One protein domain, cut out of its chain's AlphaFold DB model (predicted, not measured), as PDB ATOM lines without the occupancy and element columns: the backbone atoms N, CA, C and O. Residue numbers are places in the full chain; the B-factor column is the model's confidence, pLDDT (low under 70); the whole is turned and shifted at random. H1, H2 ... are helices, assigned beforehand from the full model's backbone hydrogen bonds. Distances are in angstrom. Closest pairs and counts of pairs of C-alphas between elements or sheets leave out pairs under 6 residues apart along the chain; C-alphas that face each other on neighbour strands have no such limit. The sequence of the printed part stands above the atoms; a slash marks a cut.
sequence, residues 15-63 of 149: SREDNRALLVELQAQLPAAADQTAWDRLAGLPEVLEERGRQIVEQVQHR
ATOM      1  N   SER A  15      44.964 -30.797 -31.797       84.06
ATOM      2  CA  SER A  15      44.250 -30.409 -33.020       84.06
ATOM      3  C   SER A  15      42.801 -29.966 -32.774       84.06
ATOM      4  O   SER A  15      42.285 -29.111 -33.489       84.06
ATOM      5  N   ARG A  16      42.140 -30.508 -31.742       87.81
ATOM      6  CA  ARG A  16      40.761 -30.155 -31.369       87.81
ATOM      7  C   ARG A  16      40.722 -28.959 -30.428       87.81
ATOM      8  O   ARG A  16      41.360 -29.003 -29.382       87.81
ATOM      9  N   GLU A  17      39.899 -27.970 -30.759       89.12
ATOM     10  CA  GLU A  17      39.706 -26.757 -29.958       89.12
ATOM     11  C   GLU A  17      39.251 -27.050 -28.528       89.12
ATOM     12  O   GLU A  17      39.899 -26.593 -27.592       89.12
ATOM     13  N   ASP A  18      38.255 -27.922 -28.349       88.81
ATOM     14  CA  ASP A  18      37.767 -28.302 -27.014       88.81
ATOM     15  C   ASP A  18      38.885 -28.870 -26.129       88.81
ATOM     16  O   ASP A  18      38.923 -28.616 -24.930       88.81
ATOM     17  N   ASN A  19      39.817 -29.633 -26.715       89.88
ATOM     18  CA  ASN A  19      40.934 -30.216 -25.973       89.88
ATOM     19  C   ASN A  19      41.981 -29.154 -25.602       89.88
ATOM     20  O   ASN A  19      42.596 -29.263 -24.543       89.88
ATOM     21  N   ARG A  20      42.176 -28.136 -26.455       91.69
ATOM     22  CA  ARG A  20      43.028 -26.978 -26.145       91.69
ATOM     23  C   ARG A  20      42.454 -26.200 -24.974       91.69
ATOM     24  O   ARG A  20      43.161 -25.963 -24.001       91.69
ATOM     25  N   ALA A  21      41.169 -25.863 -25.057       91.44
ATOM     26  CA  ALA A  21      40.459 -25.122 -24.026       91.44
ATOM     27  C   ALA A  21      40.443 -25.887 -22.692       91.44
ATOM     28  O   ALA A  21      40.807 -25.328 -21.663       91.44
ATOM     29  N   LEU A  22      40.148 -27.194 -22.718       91.12
ATOM     30  CA  LEU A  22      40.240 -28.059 -21.535       91.12
ATOM     31  C   LEU A  22      41.631 -28.033 -20.897       91.12
ATOM     32  O   LEU A  22      41.735 -27.926 -19.680       91.12
ATOM     33  N   LEU A  23      42.703 -28.133 -21.691       89.75
ATOM     34  CA  LEU A  23      44.063 -28.094 -21.153       89.75
ATOM     35  C   LEU A  23      44.354 -26.759 -20.461       89.75
ATOM     36  O   LEU A  23      44.898 -26.767 -19.359       89.75
ATOM     37  N   VAL A  24      43.995 -25.641 -21.098       90.94
ATOM     38  CA  VAL A  24      44.222 -24.289 -20.566       90.94
ATOM     39  C   VAL A  24      43.517 -24.111 -19.226       90.94
ATOM     40  O   VAL A  24      44.161 -23.747 -18.241       90.94
ATOM     41  N   GLU A  25      42.227 -24.435 -19.158       90.62
ATOM     42  CA  GLU A  25      41.446 -24.297 -17.926       90.62
ATOM     43  C   GLU A  25      41.973 -25.216 -16.814       90.62
ATOM     44  O   GLU A  25      42.173 -24.794 -15.674       90.62
ATOM     45  N   LEU A  26      42.302 -26.470 -17.143       88.00
ATOM     46  CA  LEU A  26      42.856 -27.410 -16.167       88.00
ATOM     47  C   LEU A  26      44.243 -26.988 -15.663       88.00
ATOM     48  O   LEU A  26      44.574 -27.283 -14.511       88.00
ATOM     49  N   GLN A  27      45.051 -26.331 -16.500       87.31
ATOM     50  CA  GLN A  27      46.344 -25.755 -16.118       87.31
ATOM     51  C   GLN A  27      46.177 -24.531 -15.216       87.31
ATOM     52  O   GLN A  27      46.926 -24.400 -14.249       87.31
ATOM     53  N   ALA A  28      45.177 -23.682 -15.462       86.62
ATOM     54  CA  ALA A  28      44.889 -22.516 -14.625       86.62
ATOM     55  C   ALA A  28      44.493 -22.894 -13.182       86.62
ATOM     56  O   ALA A  28      44.744 -22.137 -12.246       86.62
ATOM     57  N   GLN A  29      43.939 -24.093 -12.980       83.69
ATOM     58  CA  GLN A  29      43.556 -24.621 -11.663       83.69
ATOM     59  C   GLN A  29      44.728 -25.228 -10.850       83.69
ATOM     60  O   GLN A  29      44.558 -25.544  -9.670       83.69
ATOM     61  N   LEU A  30      45.921 -25.412 -11.439       75.25
ATOM     62  CA  LEU A  30      47.126 -25.931 -10.763       75.25
ATOM     63  C   LEU A  30      47.863 -24.773 -10.061       75.25
ATOM     64  O   LEU A  30      48.795 -24.197 -10.619       75.25
ATOM     65  N   PRO A  31      47.439 -24.402  -8.840       64.44
ATOM     66  CA  PRO A  31      47.897 -25.165  -7.672       64.44
ATOM     67  C   PRO A  31      46.787 -25.666  -6.730       64.44
ATOM     68  O   PRO A  31      47.082 -26.429  -5.815       64.44
ATOM     69  N   ALA A  32      45.527 -25.275  -6.933       62.53
ATOM     70  CA  ALA A  32      44.410 -25.601  -6.035       62.53
ATOM     71  C   ALA A  32      43.932 -27.066  -6.135       62.53
ATOM     72  O   ALA A  32      43.137 -27.523  -5.317       62.53
ATOM     73  N   ALA A  33      44.419 -27.806  -7.134       62.44
ATOM     74  CA  ALA A  33      43.917 -29.121  -7.519       62.44
ATOM     75  C   ALA A  33      44.577 -30.329  -6.813       62.44
ATOM     76  O   ALA A  33      44.281 -31.460  -7.189       62.44
ATOM     77  N   ALA A  34      45.484 -30.130  -5.847       66.88
ATOM     78  CA  ALA A  34      46.268 -31.229  -5.257       66.88
ATOM     79  C   ALA A  34      45.409 -32.287  -4.533       66.88
ATOM     80  O   ALA A  34      45.732 -33.470  -4.604       66.88
ATOM     81  N   ASP A  35      44.292 -31.865  -3.929       76.19
ATOM     82  CA  ASP A  35      43.376 -32.730  -3.168       76.19
ATOM     83  C   ASP A  35      42.015 -32.937  -3.863       76.19
ATOM     84  O   ASP A  35      41.085 -33.490  -3.279       76.19
ATOM     85  N   GLN A  36      41.870 -32.480  -5.112       82.56
ATOM     86  CA  GLN A  36      40.607 -32.535  -5.851       82.56
ATOM     87  C   GLN A  36      40.506 -33.805  -6.696       82.56
ATOM     88  O   GLN A  36      41.452 -34.189  -7.392       82.56
ATOM     89  N   THR A  37      39.332 -34.436  -6.699       86.00
ATOM     90  CA  THR A  37      39.054 -35.534  -7.628       86.00
ATOM     91  C   THR A  37      38.941 -35.014  -9.063       86.00
ATOM     92  O   THR A  37      38.777 -33.818  -9.310       86.00
ATOM     93  N   ALA A  38      38.991 -35.916 -10.051       84.62
ATOM     94  CA  ALA A  38      38.756 -35.537 -11.445       84.62
ATOM     95  C   ALA A  38      37.388 -34.853 -11.630       84.62
ATOM     96  O   ALA A  38      37.296 -33.887 -12.376       84.62
ATOM     97  N   TRP A  39      36.355 -35.308 -10.914       88.62
ATOM     98  CA  TRP A  39      35.015 -34.725 -10.969       88.62
ATOM     99  C   TRP A  39      34.958 -33.321 -10.361       88.62
ATOM    100  O   TRP A  39      34.354 -32.436 -10.960       88.62
ATOM    101  N   ASP A  40      35.651 -33.089  -9.242       88.75
ATOM    102  CA  ASP A  40      35.719 -31.763  -8.608       88.75
ATOM    103  C   ASP A  40      36.384 -30.736  -9.530       88.75
ATOM    104  O   ASP A  40      35.925 -29.603  -9.652       88.75
ATOM    105  N   ARG A  41      37.436 -31.156 -10.244       86.69
ATOM    106  CA  ARG A  41      38.130 -30.300 -11.216       86.69
ATOM    107  C   ARG A  41      37.253 -29.943 -12.412       86.69
ATOM    108  O   ARG A  41      37.338 -28.827 -12.922       86.69
ATOM    109  N   LEU A  42      36.421 -30.883 -12.864       90.31
ATOM    110  CA  LEU A  42      35.495 -30.662 -13.976       90.31
ATOM    111  C   LEU A  42      34.345 -29.728 -13.599       90.31
ATOM    112  O   LEU A  42      33.971 -28.899 -14.420       90.31
ATOM    113  N   ALA A  43      33.835 -29.813 -12.370       88.56
ATOM    114  CA  ALA A  43      32.759 -28.945 -11.886       88.56
ATOM    115  C   ALA A  43      33.151 -27.452 -11.837       88.56
ATOM    116  O   ALA A  43      32.285 -26.583 -11.796       88.56
ATOM    117  N   GLY A  44      34.453 -27.146 -11.833       85.56
ATOM    118  CA  GLY A  44      34.972 -25.779 -11.919       85.56
ATOM    119  C   GLY A  44      35.121 -25.235 -13.344       85.56
ATOM    120  O   GLY A  44      35.638 -24.131 -13.503       85.56
ATOM    121  N   LEU A  45      34.746 -25.999 -14.377       89.75
ATOM    122  CA  LEU A  45      34.888 -25.606 -15.780       89.75
ATOM    123  C   LEU A  45      33.612 -24.948 -16.332       89.75
ATOM    124  O   LEU A  45      32.518 -25.196 -15.829       89.75
ATOM    125  N   PRO A  46      33.716 -24.153 -17.414       92.00
ATOM    126  CA  PRO A  46      32.551 -23.746 -18.196       92.00
ATOM    127  C   PRO A  46      31.736 -24.960 -18.668       92.00
ATOM    128  O   PRO A  46      32.324 -25.954 -19.090       92.00
ATOM    129  N   GLU A  47      30.404 -24.850 -18.687       89.69
ATOM    130  CA  GLU A  47      29.451 -25.954 -18.942       89.69
ATOM    131  C   GLU A  47      29.816 -26.833 -20.155       89.69
ATOM    132  O   GLU A  47      29.808 -28.061 -20.081       89.69
ATOM    133  N   VAL A  48      30.224 -26.215 -21.268       89.00
ATOM    134  CA  VAL A  48      30.618 -26.931 -22.497       89.00
ATOM    135  C   VAL A  48      31.873 -27.795 -22.291       89.00
ATOM    136  O   VAL A  48      31.967 -28.906 -22.817       89.00
ATOM    137  N   LEU A  49      32.851 -27.294 -21.532       92.25
ATOM    138  CA  LEU A  49      34.100 -28.001 -21.238       92.25
ATOM    139  C   LEU A  49      33.921 -29.019 -20.114       92.25
ATOM    140  O   LEU A  49      34.549 -30.077 -20.157       92.25
ATOM    141  N   GLU A  50      33.048 -28.722 -19.152       92.75
ATOM    142  CA  GLU A  50      32.628 -29.666 -18.126       92.75
ATOM    143  C   GLU A  50      32.034 -30.914 -18.782       92.75
ATOM    144  O   GLU A  50      32.582 -31.999 -18.603       92.75
ATOM    145  N   GLU A  51      30.989 -30.770 -19.603       91.44
ATOM    146  CA  GLU A  51      30.331 -31.890 -20.290       91.44
ATOM    147  C   GLU A  51      31.336 -32.713 -21.109       91.44
ATOM    148  O   GLU A  51      31.395 -33.945 -21.022       91.44
ATOM    149  N   ARG A  52      32.218 -32.031 -21.849       90.75
ATOM    150  CA  ARG A  52      33.277 -32.699 -22.608       90.75
ATOM    151  C   ARG A  52      34.226 -33.491 -21.707       90.75
ATOM    152  O   ARG A  52      34.621 -34.604 -22.061       90.75
ATOM    153  N   GLY A  53      34.620 -32.922 -20.575       91.31
ATOM    154  CA  GLY A  53      35.489 -33.569 -19.603       91.31
ATOM    155  C   GLY A  53      34.818 -34.753 -18.909       91.31
ATOM    156  O   GLY A  53      35.458 -35.794 -18.748       91.31
ATOM    157  N   ARG A  54      33.523 -34.647 -18.586       91.69
ATOM    158  CA  ARG A  54      32.731 -35.737 -17.996       91.69
ATOM    159  C   ARG A  54      32.715 -36.948 -18.918       91.69
ATOM    160  O   ARG A  54      33.095 -38.036 -18.495       91.69
ATOM    161  N   GLN A  55      32.436 -36.742 -20.206       90.75
ATOM    162  CA  GLN A  55      32.487 -37.808 -21.212       90.75
ATOM    163  C   GLN A  55      33.858 -38.504 -21.270       90.75
ATOM    164  O   GLN A  55      33.933 -39.717 -21.467       90.75
ATOM    165  N   ILE A  56      34.958 -37.757 -21.106       89.38
ATOM    166  CA  ILE A  56      36.313 -38.330 -21.082       89.38
ATOM    167  C   ILE A  56      36.512 -39.191 -19.829       89.38
ATOM    168  O   ILE A  56      37.032 -40.303 -19.938       89.38
ATOM    169  N   VAL A  57      36.094 -38.711 -18.656       90.00
ATOM    170  CA  VAL A  57      36.212 -39.462 -17.397       90.00
ATOM    171  C   VAL A  57      35.356 -40.730 -17.436       90.00
ATOM    172  O   VAL A  57      35.863 -41.808 -17.130       90.00
ATOM    173  N   GLU A  58      34.114 -40.649 -17.909       89.81
ATOM    174  CA  GLU A  58      33.207 -41.799 -18.035       89.81
ATOM    175  C   GLU A  58      33.754 -42.889 -18.967       89.81
ATOM    176  O   GLU A  58      33.658 -44.083 -18.674       89.81
ATOM    177  N   GLN A  59      34.413 -42.505 -20.064       86.56
ATOM    178  CA  GLN A  59      35.053 -43.456 -20.985       86.56
ATOM    179  C   GLN A  59      36.219 -44.233 -20.357       86.56
ATOM    180  O   GLN A  59      36.630 -45.280 -20.884       86.56
ATOM    181  N   VAL A  60      36.790 -43.715 -19.270       82.94
ATOM    182  CA  VAL A  60      37.963 -44.282 -18.600       82.94
ATOM    183  C   VAL A  60      37.590 -44.952 -17.276       82.94
ATOM    184  O   VAL A  60      38.217 -45.949 -16.931       82.94
ATOM    185  N   GLN A  61      36.541 -44.500 -16.580       82.12
ATOM    186  CA  GLN A  61      36.171 -44.996 -15.246       82.12
ATOM    187  C   GLN A  61      35.822 -46.491 -15.209       82.12
ATOM    188  O   GLN A  61      36.004 -47.146 -14.189       82.12
ATOM    189  N   HIS A  62      35.332 -47.045 -16.321       78.19
ATOM    190  CA  HIS A  62      34.966 -48.460 -16.428       78.19
ATOM    191  C   HIS A  62      36.115 -49.352 -16.914       78.19
ATOM    192  O   HIS A  62      35.921 -50.546 -17.155       78.19
ATOM    193  N   ARG A  63      37.312 -48.790 -17.103       80.81
ATOM    194  CA  ARG A  63      38.486 -49.550 -17.532       80.81
ATOM    195  C   ARG A  63      39.183 -50.189 -16.327       80.81
ATOM    196  O   ARG A  63      39.103 -49.655 -15.223       80.81
TER     197      ARG A  63
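Overview. This is residues 15 to 63 of the 149 residues of an uncharacterized protein of Chloroflexi bacterium ADurb.Bin325 (UniProt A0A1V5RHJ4). A small three-helix domain: H2 and H3 lie side by side as a helical hairpin of one short and one long helix, and H1 is laid across one side of it near its turn, about perpendicular to both. H1 packs on H3 with its first half and comes near H2 farther on, a loop of residues 29 to 37 swings round from the end of H1 to the start of H2, and the far end of H3 sticks out with residues 58 to 61, followed by 62 and 63. The printed part has 49 residues with three named helices, in the order H1, H2, H3, and no named strand; its class is all helix. It is compact, with a radius of gyration of the C-alphas of 10.7 A, and its C-alphas span 25 by 25 by 18 A.

Along the chain. H1 is residues 17 to 28 and measures 16.7 A from first to last C-alpha; C-alpha 17 is at (39.706, -26.757, -29.958). H2 is residues 38 to 43, with C-alpha 38 at (38.756, -35.537, -11.445). H3, the longest helix, is residues 47 to 61 and measures 20.5 A; its last C-alpha, 61, is at (36.171, -44.996, -15.246).

Arrangement. H1 touches H3 with residues 18 to 22 alone, and H3 touches H1 with residues 49 to 53 alone. The closest C-alphas of the two are those of Leu 22 and Leu 49, 6.1 A apart, and their lines stand about perpendicular at 90 degrees. H1 and H2 are close but not clearly touching: their closest C-alphas, those of Leu 26 and Arg 41, are 7.4 A apart. The lines of H1 and H2 stand about perpendicular at 81 degrees. H2 and H3 form a helical hairpin and touch, with the C-alphas of Leu 42 and Glu 50 the closest at 5.1 A. They run opposite ways at a shallow tilt of 18 degrees. In H1, H2 and H3 every O i to N i+4 pair is within hydrogen-bond range.

Size, cuts and confidence. The two C-alphas farthest apart are those of Ser 15 and Asp 35, at 30.0 A, and the first and last printed C-alphas, Ser 15 and Arg 63, are 25.3 A apart. The printed part runs from residue 15 to residue 63 and has no cut. The link from H1 to H2, with 9 residues, is short; the link from H2 to H3, with 3 residues, is tight; no link is long. Residues 58 to 63, of which 58 to 61 belong to H3, stand free. The mean pLDDT of the printed part is 85.7, and residues 31 to 34, in the link from H1 to H2, are under 70, where the model's confidence is low.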